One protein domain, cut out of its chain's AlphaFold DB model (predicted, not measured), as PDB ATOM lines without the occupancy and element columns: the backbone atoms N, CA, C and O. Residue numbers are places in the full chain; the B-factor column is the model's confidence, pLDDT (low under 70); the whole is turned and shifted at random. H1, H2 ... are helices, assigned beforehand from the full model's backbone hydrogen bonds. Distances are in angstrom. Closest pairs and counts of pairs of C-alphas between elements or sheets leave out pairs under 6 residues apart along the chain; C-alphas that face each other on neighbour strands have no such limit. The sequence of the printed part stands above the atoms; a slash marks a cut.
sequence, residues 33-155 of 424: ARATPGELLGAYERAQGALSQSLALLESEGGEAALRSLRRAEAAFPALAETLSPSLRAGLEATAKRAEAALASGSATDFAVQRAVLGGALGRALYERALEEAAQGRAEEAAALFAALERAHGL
ATOM      1  N   ALA A  33     -29.919   9.531  19.679       49.78
ATOM      2  CA  ALA A  33     -28.554   9.532  20.206       49.78
ATOM      3  C   ALA A  33     -27.603   8.692  19.336       49.78
ATOM      4  O   ALA A  33     -26.793   7.919  19.841       49.78
ATOM      5  N   ARG A  34     -27.707   8.827  18.011       61.84
ATOM      6  CA  ARG A  34     -26.701   8.278  17.103       61.84
ATOM      7  C   ARG A  34     -25.404   9.033  17.347       61.84
ATOM      8  O   ARG A  34     -25.422  10.263  17.400       61.84
ATOM      9  N   ALA A  35     -24.303   8.297  17.470       65.06
ATOM     10  CA  ALA A  35     -22.980   8.885  17.593       65.06
ATOM     11  C   ALA A  35     -22.775   9.943  16.496       65.06
ATOM     12  O   ALA A  35     -23.036   9.707  15.308       65.06
ATOM     13  N   THR A  36     -22.348  11.134  16.906       76.38
ATOM     14  CA  THR A  36     -22.038  12.207  15.958       76.38
ATOM     15  C   THR A  36     -20.896  11.751  15.036       76.38
ATOM     16  O   THR A  36     -20.059  10.945  15.455       76.38
ATOM     17  N   PRO A  37     -20.799  12.253  13.788       76.94
ATOM     18  CA  PRO A  37     -19.690  11.901  12.894       76.94
ATOM     19  C   PRO A  37     -18.309  12.073  13.549       76.94
ATOM     20  O   PRO A  37     -17.423  11.246  13.351       76.94
ATOM     21  N   GLY A  38     -18.150  13.094  14.400       82.12
ATOM     22  CA  GLY A  38     -16.924  13.325  15.169       82.12
ATOM     23  C   GLY A  38     -16.645  12.274  16.249       82.12
ATOM     24  O   GLY A  38     -15.494  11.889  16.440       82.12
ATOM     25  N   GLU A  39     -17.667  11.764  16.939       85.00
ATOM     26  CA  GLU A  39     -17.500  10.687  17.927       85.00
ATOM     27  C   GLU A  39     -17.127   9.361  17.265       85.00
ATOM     28  O   GLU A  39     -16.235   8.670  17.760       85.00
ATOM     29  N   LEU A  40     -17.763   9.032  16.133       85.12
ATOM     30  CA  LEU A  40     -17.426   7.854  15.329       85.12
ATOM     31  C   LEU A  40     -15.990   7.936  14.817       85.12
ATOM     32  O   LEU A  40     -15.221   6.989  14.978       85.12
ATOM     33  N   LEU A  41     -15.606   9.092  14.271       87.56
ATOM     34  CA  LEU A  41     -14.244   9.348  13.828       87.56
ATOM     35  C   LEU A  41     -13.238   9.184  14.977       87.56
ATOM     36  O   LEU A  41     -12.264   8.444  14.846       87.56
ATOM     37  N   GLY A  42     -13.501   9.794  16.134       88.25
ATOM     38  CA  GLY A  42     -12.633   9.665  17.303       88.25
ATOM     39  C   GLY A  42     -12.557   8.233  17.848       88.25
ATOM     40  O   GLY A  42     -11.505   7.805  18.325       88.25
ATOM     41  N   ALA A  43     -13.647   7.462  17.789       89.38
ATOM     42  CA  ALA A  43     -13.643   6.044  18.146       89.38
ATOM     43  C   ALA A  43     -12.779   5.223  17.180       89.38
ATOM     44  O   ALA A  43     -11.959   4.422  17.630       89.38
ATOM     45  N   TYR A  44     -12.900   5.472  15.878       91.69
ATOM     46  CA  TYR A  44     -12.089   4.813  14.864       91.69
ATOM     47  C   TYR A  44     -10.602   5.151  14.968       91.69
ATOM     48  O   TYR A  44      -9.786   4.235  14.987       91.69
ATOM     49  N   GLU A  45     -10.231   6.430  15.087       91.00
ATOM     50  CA  GLU A  45      -8.824   6.837  15.207       91.00
ATOM     51  C   GLU A  45      -8.171   6.200  16.446       91.00
ATOM     52  O   GLU A  45      -7.047   5.698  16.374       91.00
ATOM     53  N   ARG A  46      -8.897   6.121  17.573       92.69
ATOM     54  CA  ARG A  46      -8.437   5.394  18.769       92.69
ATOM     55  C   ARG A  46      -8.283   3.896  18.518       92.69
ATOM     56  O   ARG A  46      -7.283   3.323  18.947       92.69
ATOM     57  N   ALA A  47      -9.245   3.267  17.840       92.12
ATOM     58  CA  ALA A  47      -9.180   1.847  17.508       92.12
ATOM     59  C   ALA A  47      -7.977   1.537  16.603       92.12
ATOM     60  O   ALA A  47      -7.184   0.654  16.920       92.12
ATOM     61  N   GLN A  48      -7.789   2.309  15.531       92.44
ATOM     62  CA  GLN A  48      -6.670   2.161  14.595       92.44
ATOM     63  C   GLN A  48      -5.315   2.424  15.251       92.44
ATOM     64  O   GLN A  48      -4.366   1.661  15.048       92.44
ATOM     65  N   GLY A  49      -5.220   3.460  16.090       91.88
ATOM     66  CA  GLY A  49      -4.017   3.739  16.872       91.88
ATOM     67  C   GLY A  49      -3.660   2.579  17.805       91.88
ATOM     68  O   GLY A  49      -2.509   2.147  17.847       91.88
ATOM     69  N   ALA A  50      -4.651   2.010  18.495       93.12
ATOM     70  CA  ALA A  50      -4.458   0.872  19.389       93.12
ATOM     71  C   ALA A  50      -4.109  -0.438  18.648       93.12
ATOM     72  O   ALA A  50      -3.285  -1.208  19.150       93.12
ATOM     73  N   LEU A  51      -4.676  -0.668  17.455       93.19
ATOM     74  CA  LEU A  51      -4.329  -1.786  16.563       93.19
ATOM     75  C   LEU A  51      -2.922  -1.650  15.968       93.19
ATOM     76  O   LEU A  51      -2.216  -2.638  15.809       93.19
ATOM     77  N   SER A  52      -2.490  -0.439  15.627       91.50
ATOM     78  CA  SER A  52      -1.130  -0.210  15.123       91.50
ATOM     79  C   SER A  52      -0.100  -0.360  16.242       91.50
ATOM     80  O   SER A  52       0.936  -0.997  16.061       91.50
ATOM     81  N   GLN A  53      -0.421   0.150  17.436       94.06
ATOM     82  CA  GLN A  53       0.426   0.018  18.617       94.06
ATOM     83  C   GLN A  53       0.577  -1.442  19.071       94.06
ATOM     84  O   GLN A  53       1.655  -1.821  19.518       94.06
ATOM     85  N   SER A  54      -0.465  -2.277  18.968       93.19
ATOM     86  CA  SER A  54      -0.384  -3.680  19.399       93.19
ATOM     87  C   SER A  54       0.630  -4.491  18.590       93.19
ATOM     88  O   SER A  54       1.320  -5.318  19.176       93.19
ATOM     89  N   LEU A  55       0.769  -4.229  17.284       90.25
ATOM     90  CA  LEU A  55       1.773  -4.896  16.450       90.25
ATOM     91  C   LEU A  55       3.194  -4.493  16.860       90.25
ATOM     92  O   LEU A  55       4.025  -5.362  17.091       90.25
ATOM     93  N   ALA A  56       3.442  -3.192  17.040       91.94
ATOM     94  CA  ALA A  56       4.740  -2.705  17.508       91.94
ATOM     95  C   ALA A  56       5.107  -3.284  18.890       91.94
ATOM     96  O   ALA A  56       6.234  -3.721  19.104       91.94
ATOM     97  N   LEU A  57       4.137  -3.348  19.813       93.75
ATOM     98  CA  LEU A  57       4.333  -3.924  21.148       93.75
ATOM     99  C   LEU A  57       4.602  -5.429  21.118       93.75
ATOM    100  O   LEU A  57       5.344  -5.917  21.966       93.75
ATOM    101  N   LEU A  58       4.016  -6.167  20.171       93.31
ATOM    102  CA  LEU A  58       4.276  -7.600  20.025       93.31
ATOM    103  C   LEU A  58       5.757  -7.859  19.723       93.31
ATOM    104  O   LEU A  58       6.333  -8.792  20.275       93.31
ATOM    105  N   GLU A  59       6.365  -7.011  18.892       91.88
ATOM    106  CA  GLU A  59       7.772  -7.113  18.498       91.88
ATOM    107  C   GLU A  59       8.735  -6.632  19.599       91.88
ATOM    108  O   GLU A  59       9.814  -7.204  19.750       91.88
ATOM    109  N   SER A  60       8.363  -5.609  20.381       94.31
ATOM    110  CA  SER A  60       9.266  -4.981  21.361       94.31
ATOM    111  C   SER A  60       9.087  -5.439  22.814       94.31
ATOM    112  O   SER A  60      10.067  -5.543  23.548       94.31
ATOM    113  N   GLU A  61       7.848  -5.665  23.260       94.00
ATOM    114  CA  GLU A  61       7.478  -5.902  24.669       94.00
ATOM    115  C   GLU A  61       6.781  -7.258  24.899       94.00
ATOM    116  O   GLU A  61       6.612  -7.684  26.043       94.00
ATOM    117  N   GLY A  62       6.385  -7.952  23.827       93.06
ATOM    118  CA  GLY A  62       5.763  -9.274  23.860       93.06
ATOM    119  C   GLY A  62       4.227  -9.274  23.876       93.06
ATOM    120  O   GLY A  62       3.551  -8.241  23.842       93.06
ATOM    121  N   GLY A  63       3.654 -10.481  23.924       93.31
ATOM    122  CA  GLY A  63       2.223 -10.717  23.684       93.31
ATOM    123  C   GLY A  63       1.266 -10.054  24.682       93.31
ATOM    124  O   GLY A  63       0.196  -9.594  24.286       93.31
ATOM    125  N   GLU A  64       1.629  -9.930  25.964       94.06
ATOM    126  CA  GLU A  64       0.740  -9.318  26.967       94.06
ATOM    127  C   GLU A  64       0.524  -7.814  26.737       94.06
ATOM    128  O   GLU A  64      -0.593  -7.310  26.895       94.06
ATOM    129  N   ALA A  65       1.583  -7.085  26.370       93.81
ATOM    130  CA  ALA A  65       1.495  -5.662  26.058       93.81
ATOM    131  C   ALA A  65       0.653  -5.435  24.794       93.81
ATOM    132  O   ALA A  65      -0.260  -4.599  24.796       93.81
ATOM    133  N   ALA A  66       0.885  -6.253  23.765       93.75
ATOM    134  CA  ALA A  66       0.088  -6.266  22.545       93.75
ATOM    135  C   ALA A  66      -1.399  -6.550  22.822       93.75
ATOM    136  O   ALA A  66      -2.262  -5.817  22.335       93.75
ATOM    137  N   LEU A  67      -1.710  -7.531  23.680       93.88
ATOM    138  CA  LEU A  67      -3.083  -7.896  24.046       93.88
ATOM    139  C   LEU A  67      -3.808  -6.771  24.794       93.88
ATOM    140  O   LEU A  67      -4.967  -6.477  24.503       93.88
ATOM    141  N   ARG A  68      -3.134  -6.083  25.726       95.94
ATOM    142  CA  ARG A  68      -3.707  -4.892  26.382       95.94
ATOM    143  C   ARG A  68      -4.030  -3.791  25.374       95.94
ATOM    144  O   ARG A  68      -5.013  -3.073  25.546       95.94
ATOM    145  N   SER A  69      -3.214  -3.631  24.335       94.69
ATOM    146  CA  SER A  69      -3.480  -2.670  23.265       94.69
ATOM    147  C   SER A  69      -4.635  -3.110  22.360       94.69
ATOM    148  O   SER A  69      -5.515  -2.300  22.087       94.69
ATOM    149  N   LEU A  70      -4.720  -4.395  21.998       94.62
ATOM    150  CA  LEU A  70      -5.857  -4.949  21.256       94.62
ATOM    151  C   LEU A  70      -7.185  -4.730  22.001       94.62
ATOM    152  O   LEU A  70      -8.127  -4.195  21.427       94.62
ATOM    153  N   ARG A  71      -7.239  -5.014  23.307       94.62
ATOM    154  CA  ARG A  71      -8.448  -4.782  24.124       94.62
ATOM    155  C   ARG A  71      -8.848  -3.309  24.218       94.62
ATOM    156  O   ARG A  71     -10.031  -2.997  24.330       94.62
ATOM    157  N   ARG A  72      -7.883  -2.382  24.153       93.75
ATOM    158  CA  ARG A  72      -8.180  -0.941  24.044       93.75
ATOM    159  C   ARG A  72      -8.821  -0.598  22.698       93.75
ATOM    160  O   ARG A  72      -9.702   0.256  22.675       93.75
ATOM    161  N   ALA A  73      -8.419  -1.262  21.611       92.88
ATOM    162  CA  ALA A  73      -9.088  -1.122  20.321       92.88
ATOM    163  C   ALA A  73     -10.523  -1.667  20.376       92.88
ATOM    164  O   ALA A  73     -11.455  -0.971  19.977       92.88
ATOM    165  N   GLU A  74     -10.717  -2.859  20.947       91.69
ATOM    166  CA  GLU A  74     -12.040  -3.477  21.103       91.69
ATOM    167  C   GLU A  74     -13.000  -2.628  21.941       91.69
ATOM    168  O   GLU A  74     -14.184  -2.548  21.631       91.69
ATOM    169  N   ALA A  75     -12.504  -1.922  22.961       89.88
ATOM    170  CA  ALA A  75     -13.323  -1.013  23.763       89.88
ATOM    171  C   ALA A  75     -13.928   0.149  22.948       89.88
ATOM    172  O   ALA A  75     -14.922   0.738  23.372       89.88
ATOM    173  N   ALA A  76     -13.363   0.477  21.781       87.44
ATOM    174  CA  ALA A  76     -13.924   1.458  20.854       87.44
ATOM    175  C   ALA A  76     -14.942   0.849  19.871       87.44
ATOM    176  O   ALA A  76     -15.696   1.593  19.242       87.44
ATOM    177  N   PHE A  77     -15.009  -0.483  19.753       85.94
ATOM    178  CA  PHE A  77     -15.902  -1.158  18.809       85.94
ATOM    179  C   PHE A  77     -17.380  -0.928  19.098       85.94
ATOM    180  O   PHE A  77     -18.085  -0.718  18.123       85.94
ATOM    181  N   PRO A  78     -17.896  -0.909  20.346       83.12
ATOM    182  CA  PRO A  78     -19.324  -0.704  20.587       83.12
ATOM    183  C   PRO A  78     -19.877   0.569  19.938       83.12
ATOM    184  O   PRO A  78     -20.926   0.518  19.306       83.12
ATOM    185  N   ALA A  79     -19.124   1.673  20.007       81.44
ATOM    186  CA  ALA A  79     -19.510   2.942  19.390       81.44
ATOM    187  C   ALA A  79     -19.601   2.853  17.856       81.44
ATOM    188  O   ALA A  79     -20.434   3.516  17.249       81.44
ATOM    189  N   LEU A  80     -18.763   2.019  17.234       78.88
ATOM    190  CA  LEU A  80     -18.780   1.761  15.792       78.88
ATOM    191  C   LEU A  80     -19.804   0.674  15.429       78.88
ATOM    192  O   LEU A  80     -20.419   0.723  14.375       78.88
ATOM    193  N   ALA A  81     -20.021  -0.308  16.301       74.69
ATOM    194  CA  ALA A  81     -20.822  -1.498  16.048       74.69
ATOM    195  C   ALA A  81     -22.322  -1.213  15.995       74.69
ATOM    196  O   ALA A  81     -23.051  -1.977  15.360       74.69
ATOM    197  N   GLU A  82     -22.792  -0.141  16.636       78.12
ATOM    198  CA  GLU A  82     -24.185   0.309  16.534       78.12
ATOM    199  C   GLU A  82     -24.575   0.694  15.103       78.12
ATOM    200  O   GLU A  82     -25.732   0.512  14.728       78.12
ATOM    201  N   THR A  83     -23.619   1.148  14.287       73.12
ATOM    202  CA  THR A  83     -23.857   1.473  12.875       73.12
ATOM    203  C   THR A  83     -23.639   0.281  11.944       73.12
ATOM    204  O   THR A  83     -23.937   0.377  10.760       73.12
ATOM    205  N   LEU A  84     -23.130  -0.847  12.453       76.56
ATOM    206  CA  LEU A  84     -22.818  -2.018  11.637       76.56
ATOM    207  C   LEU A  84     -23.988  -2.985  11.515       76.56
ATOM    208  O   LEU A  84     -24.756  -3.205  12.456       76.56
ATOM    209  N   SER A  85     -24.041  -3.662  10.368       80.25
ATOM    210  CA  SER A  85     -24.917  -4.814  10.182       80.25
ATOM    211  C   SER A  85     -24.591  -5.932  11.193       80.25
ATOM    212  O   SER A  85     -23.430  -6.102  11.593       80.25
ATOM    213  N   PRO A  86     -25.584  -6.746  11.609       81.81
ATOM    214  CA  PRO A  86     -25.355  -7.845  12.549       81.81
ATOM    215  C   PRO A  86     -24.283  -8.844  12.089       81.81
ATOM    216  O   PRO A  86     -23.523  -9.355  12.911       81.81
ATOM    217  N   SER A  87     -24.193  -9.103  10.781       81.19
ATOM    218  CA  SER A  87     -23.187  -9.997  10.199       81.19
ATOM    219  C   SER A  87     -21.774  -9.428  10.316       81.19
ATOM    220  O   SER A  87     -20.862 -10.153  10.712       81.19
ATOM    221  N   LEU A  88     -21.585  -8.136  10.035       81.88
ATOM    222  CA  LEU A  88     -20.277  -7.490  10.153       81.88
ATOM    223  C   LEU A  88     -19.821  -7.411  11.613       81.88
ATOM    224  O   LEU A  88     -18.653  -7.658  11.902       81.88
ATOM    225  N   ARG A  89     -20.748  -7.158  12.546       87.06
ATOM    226  CA  ARG A  89     -20.468  -7.204  13.988       87.06
ATOM    227  C   ARG A  89     -19.975  -8.583  14.429       87.06
ATOM    228  O   ARG A  89     -18.926  -8.680  15.057       87.06
ATOM    229  N   ALA A  90     -20.681  -9.647  14.044       85.75
ATOM    230  CA  ALA A  90     -20.259 -11.015  14.343       85.75
ATOM    231  C   ALA A  90     -18.892 -11.348  13.710       85.75
ATOM    232  O   ALA A  90     -18.053 -11.994  14.338       85.75
ATOM    233  N   GLY A  91     -18.642 -10.869  12.487       87.00
ATOM    234  CA  GLY A  91     -17.353 -11.007  11.807       87.00
ATOM    235  C   GLY A  91     -16.206 -10.291  12.528       87.00
ATOM    236  O   GLY A  91     -15.125 -10.866  12.670       87.00
ATOM    237  N   LEU A  92     -16.441  -9.077  13.035       90.06
ATOM    238  CA  LEU A  92     -15.479  -8.326  13.847       90.06
ATOM    239  C   LEU A  92     -15.155  -9.056  15.150       90.06
ATOM    240  O   LEU A  92     -13.982  -9.251  15.451       90.06
ATOM    241  N   GLU A  93     -16.167  -9.520  15.887       90.44
ATOM    242  CA  GLU A  93     -15.971 -10.279  17.130       90.44
ATOM    243  C   GLU A  93     -15.186 -11.576  16.896       90.44
ATOM    244  O   GLU A  93     -14.280 -11.916  17.659       90.44
ATOM    245  N   ALA A  94     -15.501 -12.307  15.822       90.50
ATOM    246  CA  ALA A  94     -14.771 -13.516  15.454       90.50
ATOM    247  C   ALA A  94     -13.311 -13.211  15.079       90.50
ATOM    248  O   ALA A  94     -12.401 -13.937  15.478       90.50
ATOM    249  N   THR A  95     -13.075 -12.125  14.342       93.50
ATOM    250  CA  THR A  95     -11.728 -11.699  13.928       93.50
ATOM    251  C   THR A  95     -10.910 -11.199  15.119       93.50
ATOM    252  O   THR A  95      -9.737 -11.541  15.227       93.50
ATOM    253  N   ALA A  96     -11.531 -10.495  16.066       93.19
ATOM    254  CA  ALA A  96     -10.910 -10.082  17.321       93.19
ATOM    255  C   ALA A  96     -10.453 -11.293  18.149       93.19
ATOM    256  O   ALA A  96      -9.285 -11.384  18.513       93.19
ATOM    257  N   LYS A  97     -11.314 -12.307  18.314       94.25
ATOM    258  CA  LYS A  97     -10.944 -13.570  18.982       94.25
ATOM    259  C   LYS A  97      -9.789 -14.297  18.290       94.25
ATOM    260  O   LYS A  97      -8.924 -14.856  18.958       94.25
ATOM    261  N   ARG A  98      -9.749 -14.294  16.951       94.62
ATOM    262  CA  ARG A  98      -8.613 -14.848  16.193       94.62
ATOM    263  C   ARG A  98      -7.336 -14.034  16.406       94.62
ATOM    264  O   ARG A  98      -6.270 -14.628  16.521       94.62
ATOM    265  N   ALA A  99      -7.436 -12.708  16.495       94.75
ATOM    266  CA  ALA A  99      -6.305 -11.841  16.812       94.75
ATOM    267  C   ALA A  99      -5.772 -12.107  18.231       94.75
ATOM    268  O   ALA A  99      -4.564 -12.239  18.406       94.75
ATOM    269  N   GLU A 100      -6.652 -12.271  19.226       95.44
ATOM    270  CA  GLU A 100      -6.263 -12.676  20.584       95.44
ATOM    271  C   GLU A 100      -5.548 -14.035  20.585       95.44
ATOM    272  O   GLU A 100      -4.505 -14.183  21.222       95.44
ATOM    273  N   ALA A 101      -6.070 -15.018  19.843       95.25
ATOM    274  CA  ALA A 101      -5.447 -16.333  19.720       95.25
ATOM    275  C   ALA A 101      -4.059 -16.263  19.057       95.25
ATOM    276  O   ALA A 101      -3.135 -16.929  19.522       95.25
ATOM    277  N   ALA A 102      -3.891 -15.430  18.025       93.50
ATOM    278  CA  ALA A 102      -2.603 -15.203  17.369       93.50
ATOM    279  C   ALA A 102      -1.579 -14.529  18.303       93.50
ATOM    280  O   ALA A 102      -0.409 -14.907  18.318       93.50
ATOM    281  N   LEU A 103      -2.015 -13.574  19.132       93.44
ATOM    282  CA  LEU A 103      -1.161 -12.977  20.165       93.44
ATOM    283  C   LEU A 103      -0.760 -13.999  21.232       93.44
ATOM    284  O   LEU A 103       0.397 -14.028  21.646       93.44
ATOM    285  N   ALA A 104      -1.698 -14.848  21.658       92.31
ATOM    286  CA  ALA A 104      -1.438 -15.896  22.640       92.31
ATOM    287  C   ALA A 104      -0.467 -16.968  22.117       92.31
ATOM    288  O   ALA A 104       0.311 -17.511  22.899       92.31
ATOM    289  N   SER A 105      -0.482 -17.257  20.811       93.06
ATOM    290  CA  SER A 105       0.471 -18.173  20.172       93.06
ATOM    291  C   SER A 105       1.807 -17.520  19.796       93.06
ATOM    292  O   SER A 105       2.736 -18.230  19.418       93.06
ATOM    293  N   GLY A 106       1.920 -16.190  19.892       90.88
ATOM    294  CA  GLY A 106       3.107 -15.438  19.475       90.88
ATOM    295  C   GLY A 106       3.283 -15.330  17.955       90.88
ATOM    296  O   GLY A 106       4.379 -15.026  17.492       90.88
ATOM    297  N   SER A 107       2.232 -15.576  17.164       94.31
ATOM    298  CA  SER A 107       2.290 -15.510  15.699       94.31
ATOM    299  C   SER A 107       2.122 -14.071  15.201       94.31
ATOM    300  O   SER A 107       1.005 -13.566  15.060       94.31
ATOM    301  N   ALA A 108       3.239 -13.395  14.911       93.56
ATOM    302  CA  ALA A 108       3.231 -12.029  14.380       93.56
ATOM    303  C   ALA A 108       2.552 -11.935  13.003       93.56
ATOM    304  O   ALA A 108       1.806 -10.990  12.744       93.56
ATOM    305  N   THR A 109       2.765 -12.933  12.139       94.31
ATOM    306  CA  THR A 109       2.168 -12.996  10.799       94.31
ATOM    307  C   THR A 109       0.646 -13.127  10.882       94.31
ATOM    308  O   THR A 109      -0.063 -12.306  10.299       94.31
ATOM    309  N   ASP A 110       0.126 -14.077  11.669       94.81
ATOM    310  CA  ASP A 110      -1.326 -14.239  11.826       94.81
ATOM    311  C   ASP A 110      -1.955 -13.018  12.493       94.81
ATOM    312  O   ASP A 110      -3.027 -12.565  12.084       94.81
ATOM    313  N   PHE A 111      -1.283 -12.444  13.495       95.19
ATOM    314  CA  PHE A 111      -1.768 -11.242  14.156       95.19
ATOM    315  C   PHE A 111      -1.852 -10.055  13.189       95.19
ATOM    316  O   PHE A 111      -2.878  -9.376  13.147       95.19
ATOM    317  N   ALA A 112      -0.822  -9.829  12.369       93.88
ATOM    318  CA  ALA A 112      -0.819  -8.776  11.357       93.88
ATOM    319  C   ALA A 112      -1.966  -8.942  10.346       93.88
ATOM    320  O   ALA A 112      -2.612  -7.955   9.990       93.88
ATOM    321  N   VAL A 113      -2.276 -10.181   9.953       94.56
ATOM    322  CA  VAL A 113      -3.405 -10.500   9.068       94.56
ATOM    323  C   VAL A 113      -4.740 -10.180   9.738       94.56
ATOM    324  O   VAL A 113      -5.554  -9.454   9.170       94.56
ATOM    325  N   GLN A 114      -4.977 -10.661  10.965       96.12
ATOM    326  CA  GLN A 114      -6.230 -10.365  11.671       96.12
ATOM    327  C   GLN A 114      -6.380  -8.861  11.945       96.12
ATOM    328  O   GLN A 114      -7.481  -8.323  11.836       96.12
ATOM    329  N   ARG A 115      -5.277  -8.160  12.233       95.75
ATOM    330  CA  ARG A 115      -5.240  -6.699  12.383       95.75
ATOM    331  C   ARG A 115      -5.680  -5.992  11.103       95.75
ATOM    332  O   ARG A 115      -6.501  -5.084  11.184       95.75
ATOM    333  N   ALA A 116      -5.167  -6.405   9.944       94.88
ATOM    334  CA  ALA A 116      -5.556  -5.835   8.656       94.88
ATOM    335  C   ALA A 116      -7.060  -6.018   8.381       94.88
ATOM    336  O   ALA A 116      -7.743  -5.063   8.011       94.88
ATOM    337  N   VAL A 117      -7.599  -7.212   8.655       94.56
ATOM    338  CA  VAL A 117      -9.037  -7.502   8.511       94.56
ATOM    339  C   VAL A 117      -9.883  -6.652   9.466       94.56
ATOM    340  O   VAL A 117     -10.876  -6.063   9.038       94.56
ATOM    341  N   LEU A 118      -9.491  -6.546  10.743       94.06
ATOM    342  CA  LEU A 118     -10.161  -5.676  11.719       94.06
ATOM    343  C   LEU A 118     -10.141  -4.218  11.259       94.06
ATOM    344  O   LEU A 118     -11.180  -3.562  11.252       94.06
ATOM    345  N   GLY A 119      -8.978  -3.722  10.833       93.75
ATOM    346  CA  GLY A 119      -8.822  -2.356  10.349       93.75
ATOM    347  C   GLY A 119      -9.723  -2.058   9.149       93.75
ATOM    348  O   GLY A 119     -10.402  -1.031   9.141       93.75
ATOM    349  N   GLY A 120      -9.796  -2.987   8.194       93.75
ATOM    350  CA  GLY A 120     -10.679  -2.907   7.033       93.75
ATOM    351  C   GLY A 120     -12.163  -2.891   7.391       93.75
ATOM    352  O   GLY A 120     -12.911  -2.025   6.944       93.75
ATOM    353  N   ALA A 121     -12.599  -3.801   8.263       91.38
ATOM    354  CA  ALA A 121     -13.990  -3.877   8.707       91.38
ATOM    355  C   ALA A 121     -14.435  -2.629   9.500       91.38
ATOM    356  O   ALA A 121     -15.565  -2.165   9.340       91.38
ATOM    357  N   LEU A 122     -13.547  -2.037  10.306       91.88
ATOM    358  CA  LEU A 122     -13.804  -0.751  10.967       91.88
ATOM    359  C   LEU A 122     -13.818   0.408   9.961       91.88
ATOM    360  O   LEU A 122     -14.666   1.291  10.053       91.88
ATOM    361  N   GLY A 123     -12.910   0.395   8.978       93.06
ATOM    362  CA  GLY A 123     -12.895   1.366   7.882       93.06
ATOM    363  C   GLY A 123     -14.186   1.319   7.065       93.06
ATOM    364  O   GLY A 123     -14.734   2.358   6.705       93.06
ATOM    365  N   ARG A 124     -14.746   0.123   6.856       93.19
ATOM    366  CA  ARG A 124     -16.029  -0.064   6.173       93.19
ATOM    367  C   ARG A 124     -17.188   0.621   6.904       93.19
ATOM    368  O   ARG A 124     -18.011   1.241   6.240       93.19
ATOM    369  N   ALA A 125     -17.215   0.583   8.239       89.81
ATOM    370  CA  ALA A 125     -18.208   1.302   9.048       89.81
ATOM    371  C   ALA A 125     -18.222   2.805   8.732       89.81
ATOM    372  O   ALA A 125     -19.265   3.411   8.493       89.81
ATOM    373  N   LEU A 126     -17.029   3.401   8.714       92.69
ATOM    374  CA  LEU A 126     -16.834   4.813   8.402       92.69
ATOM    375  C   LEU A 126     -17.146   5.136   6.950       92.69
ATOM    376  O   LEU A 126     -17.712   6.189   6.679       92.69
ATOM    377  N   TYR A 127     -16.789   4.243   6.031       94.19
ATOM    378  CA  TYR A 127     -17.084   4.399   4.615       94.19
ATOM    379  C   TYR A 127     -18.595   4.433   4.371       94.19
ATOM    380  O   TYR A 127     -19.096   5.361   3.743       94.19
ATOM    381  N   GLU A 128     -19.346   3.479   4.929       92.19
ATOM    382  CA  GLU A 128     -20.812   3.468   4.853       92.19
ATOM    383  C   GLU A 128     -21.407   4.732   5.475       92.19
ATOM    384  O   GLU A 128     -22.269   5.370   4.871       92.19
ATOM    385  N   ARG A 129     -20.875   5.167   6.622       91.31
ATOM    386  CA  ARG A 129     -21.294   6.421   7.247       91.31
ATOM    387  C   ARG A 129     -21.020   7.638   6.360       91.31
ATOM    388  O   ARG A 129     -21.874   8.512   6.263       91.31
ATOM    389  N   ALA A 130     -19.869   7.698   5.694       94.00
ATOM    390  CA  ALA A 130     -19.533   8.777   4.767       94.00
ATOM    391  C   ALA A 130     -20.504   8.823   3.577       94.00
ATOM    392  O   ALA A 130     -20.933   9.905   3.178       94.00
ATOM    393  N   LEU A 131     -20.906   7.658   3.057       94.06
ATOM    394  CA  LEU A 131     -21.931   7.562   2.015       94.06
ATOM    395  C   LEU A 131     -23.303   8.045   2.503       94.06
ATOM    396  O   LEU A 131     -23.987   8.758   1.771       94.06
ATOM    397  N   GLU A 132     -23.701   7.698   3.730       91.50
ATOM    398  CA  GLU A 132     -24.951   8.187   4.326       91.50
ATOM    399  C   GLU A 132     -24.962   9.714   4.473       91.50
ATOM    400  O   GLU A 132     -25.948  10.358   4.114       91.50
ATOM    401  N   GLU A 133     -23.875  10.299   4.986       92.31
ATOM    402  CA  GLU A 133     -23.738  11.753   5.134       92.31
ATOM    403  C   GLU A 133     -23.785  12.448   3.763       92.31
ATOM    404  O   GLU A 133     -24.524  13.420   3.580       92.31
ATOM    405  N   ALA A 134     -23.095  11.896   2.758       93.44
ATOM    406  CA  ALA A 134     -23.142  12.404   1.389       93.44
ATOM    407  C   ALA A 134     -24.565  12.353   0.806       93.44
ATOM    408  O   ALA A 134     -25.036  13.338   0.234       93.44
ATOM    409  N   ALA A 135     -25.285  11.243   1.000       92.00
ATOM    410  CA  ALA A 135     -26.664  11.081   0.536       92.00
ATOM    411  C   ALA A 135     -27.642  12.056   1.221       92.00
ATOM    412  O   ALA A 135     -28.657  12.431   0.638       92.00
ATOM    413  N   GLN A 136     -27.326  12.499   2.440       92.00
ATOM    414  CA  GLN A 136     -28.098  13.481   3.207       92.00
ATOM    415  C   GLN A 136     -27.723  14.938   2.886       92.00
ATOM    416  O   GLN A 136     -28.233  15.856   3.528       92.00
ATOM    417  N   GLY A 137     -26.840  15.171   1.908       91.12
ATOM    418  CA  GLY A 137     -26.375  16.508   1.527       91.12
ATOM    419  C   GLY A 137     -25.367  17.124   2.506       91.12
ATOM    420  O   GLY A 137     -25.064  18.310   2.397       91.12
ATOM    421  N   ARG A 138     -24.830  16.332   3.442       92.19
ATOM    422  CA  ARG A 138     -23.818  16.734   4.431       92.19
ATOM    423  C   ARG A 138     -22.414  16.511   3.874       92.19
ATOM    424  O   ARG A 138     -21.673  15.615   4.273       92.19
ATOM    425  N   ALA A 139     -22.095  17.292   2.841       91.31
ATOM    426  CA  ALA A 139     -20.889  17.108   2.037       91.31
ATOM    427  C   ALA A 139     -19.590  17.357   2.825       91.31
ATOM    428  O   ALA A 139     -18.600  16.671   2.582       91.31
ATOM    429  N   GLU A 140     -19.588  18.308   3.766       90.50
ATOM    430  CA  GLU A 140     -18.414  18.606   4.598       90.50
ATOM    431  C   GLU A 140     -18.113  17.453   5.562       90.50
ATOM    432  O   GLU A 140     -16.966  17.019   5.676       90.50
ATOM    433  N   GLU A 141     -19.145  16.896   6.197       91.25
ATOM    434  CA  GLU A 141     -19.029  15.742   7.083       91.25
ATOM    435  C   GLU A 141     -18.580  14.494   6.320       91.25
ATOM    436  O   GLU A 141     -17.659  13.804   6.760       91.25
ATOM    437  N   ALA A 142     -19.168  14.226   5.150       93.12
ATOM    438  CA  ALA A 142     -18.740  13.126   4.291       93.12
ATOM    439  C   ALA A 142     -17.264  13.269   3.883       93.12
ATOM    440  O   ALA A 142     -16.496  12.315   4.000       93.12
ATOM    441  N   ALA A 143     -16.844  14.467   3.460       91.56
ATOM    442  CA  ALA A 143     -15.458  14.742   3.092       91.56
ATOM    443  C   ALA A 143     -14.491  14.548   4.271       91.56
ATOM    444  O   ALA A 143     -13.419  13.972   4.089       91.56
ATOM    445  N   ALA A 144     -14.872  14.961   5.484       91.00
ATOM    446  CA  ALA A 144     -14.069  14.740   6.686       91.00
ATOM    447  C   ALA A 144     -13.895  13.244   7.005       91.00
ATOM    448  O   ALA A 144     -12.798  12.815   7.372       91.00
ATOM    449  N   LEU A 145     -14.950  12.439   6.828       93.00
ATOM    450  CA  LEU A 145     -14.891  10.989   7.022       93.00
ATOM    451  C   LEU A 145     -14.016  10.306   5.957       93.00
ATOM    452  O   LEU A 145     -13.187   9.467   6.306       93.00
ATOM    453  N   PHE A 146     -14.123  10.703   4.685       94.56
ATOM    454  CA  PHE A 146     -13.231  10.201   3.632       94.56
ATOM    455  C   PHE A 146     -11.770  10.585   3.885       94.56
ATOM    456  O   PHE A 146     -10.900   9.723   3.825       94.56
ATOM    457  N   ALA A 147     -11.489  11.833   4.265       91.81
ATOM    458  CA  ALA A 147     -10.133  12.272   4.599       91.81
ATOM    459  C   ALA A 147      -9.543  11.507   5.800       91.81
ATOM    460  O   ALA A 147      -8.333  11.284   5.885       91.81
ATOM    461  N   ALA A 148     -10.378  11.092   6.754       90.56
ATOM    462  CA  ALA A 148      -9.942  10.234   7.848       90.56
ATOM    463  C   ALA A 148      -9.587   8.815   7.391       90.56
ATOM    464  O   ALA A 148      -8.563   8.286   7.823       90.56
ATOM    465  N   LEU A 149     -10.394   8.226   6.503       94.44
ATOM    466  CA  LEU A 149     -10.079   6.937   5.882       94.44
ATOM    467  C   LEU A 149      -8.768   7.017   5.094       94.44
ATOM    468  O   LEU A 149      -7.918   6.144   5.231       94.44
ATOM    469  N   GLU A 150      -8.551   8.094   4.341       94.19
ATOM    470  CA  GLU A 150      -7.305   8.311   3.600       94.19
ATOM    471  C   GLU A 150      -6.085   8.327   4.513       94.19
ATOM    472  O   GLU A 150      -5.140   7.575   4.283       94.19
ATOM    473  N   ARG A 151      -6.130   9.113   5.595       91.81
ATOM    474  CA  ARG A 151      -5.041   9.159   6.580       91.81
ATOM    475  C   ARG A 151      -4.780   7.793   7.214       91.81
ATOM    476  O   ARG A 151      -3.622   7.418   7.374       91.81
ATOM    477  N   ALA A 152      -5.831   7.058   7.571       90.50
ATOM    478  CA  ALA A 152      -5.700   5.759   8.226       90.50
ATOM    479  C   ALA A 152      -5.109   4.675   7.313       90.50
ATOM    480  O   ALA A 152      -4.405   3.793   7.798       90.50
ATOM    481  N   HIS A 153      -5.352   4.773   6.006       92.12
ATOM    482  CA  HIS A 153      -4.820   3.859   4.996       92.12
ATOM    483  C   HIS A 153      -3.556   4.391   4.299       92.12
ATOM    484  O   HIS A 153      -3.106   3.809   3.320       92.12
ATOM    485  N   GLY A 154      -2.968   5.494   4.785       93.00
ATOM    486  CA  GLY A 154      -1.751   6.069   4.203       93.00
ATOM    487  C   GLY A 154      -1.925   6.573   2.766       93.00
ATOM    488  O   GLY A 154      -0.950   6.659   2.023       93.00
ATOM    489  N   LEU A 155      -3.155   6.898   2.360       94.12
ATOM    490  CA  LEU A 155      -3.447   7.418   1.030       94.12
ATOM    491  C   LEU A 155      -2.992   8.877   0.932       94.12
ATOM    492  O   LEU A 155      -3.148   9.662   1.872       94.12
TER     493      LEU A 155
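What this domain is: This is residues 33 to 155 of the 424 residues of an uncharacterized protein of Truepera radiovictrix (strain DSM 17093 / CIP 108686 / LMG 22925 / RQ-24) (UniProt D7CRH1). What is the shape? Long H5 and H1 lie side by side, with H6, H4 and H2 nearly aligned around them, in an elongated up-and-down bundle; short H3 packs on H1. What is printed? There are 123 residues with six named helices, H1 to H6 in chain order, all helix, compact, radius of gyration of the C-alphas 14.7 A, spans 47 by 28 by 22 A.

Where its parts are: Where is the longest helix? H5, residues 108 to 135, measures 40.2 A from C-alpha 108 at (3.231, -12.029, 14.380). Where are the others? H1 is residues 37 to 60, 34.6 A; H4 86 to 105, 28.8 A; H6 139 to 152, ending at C-alpha (-5.700, 5.759, 8.226); H2 63 to 74; H3 77 to 81.

How they stand to each other: What touches H5? Its residues 123 to 134 alone touch H6, closest C-alphas Ala 130 and Ala 142, 4.4 A, a hairpin at a shallow tilt of 10 degrees, opposite ways. H1 touches it too, closest C-alphas Leu 51 and Arg 115, 6.5 A. Are the helix backbones complete? Every O i to N i+4 pair is within hydrogen-bond range in H2, H3, H4, H5 and H6; in H1, 19 of 20.

The domain as a whole: How large is it? The farthest C-alphas, Ser 105 and Gly 137, are 47.7 A apart. Where is confidence low? Residues 33 to 35 are under 70; the printed part has no cut, and the five links are tight.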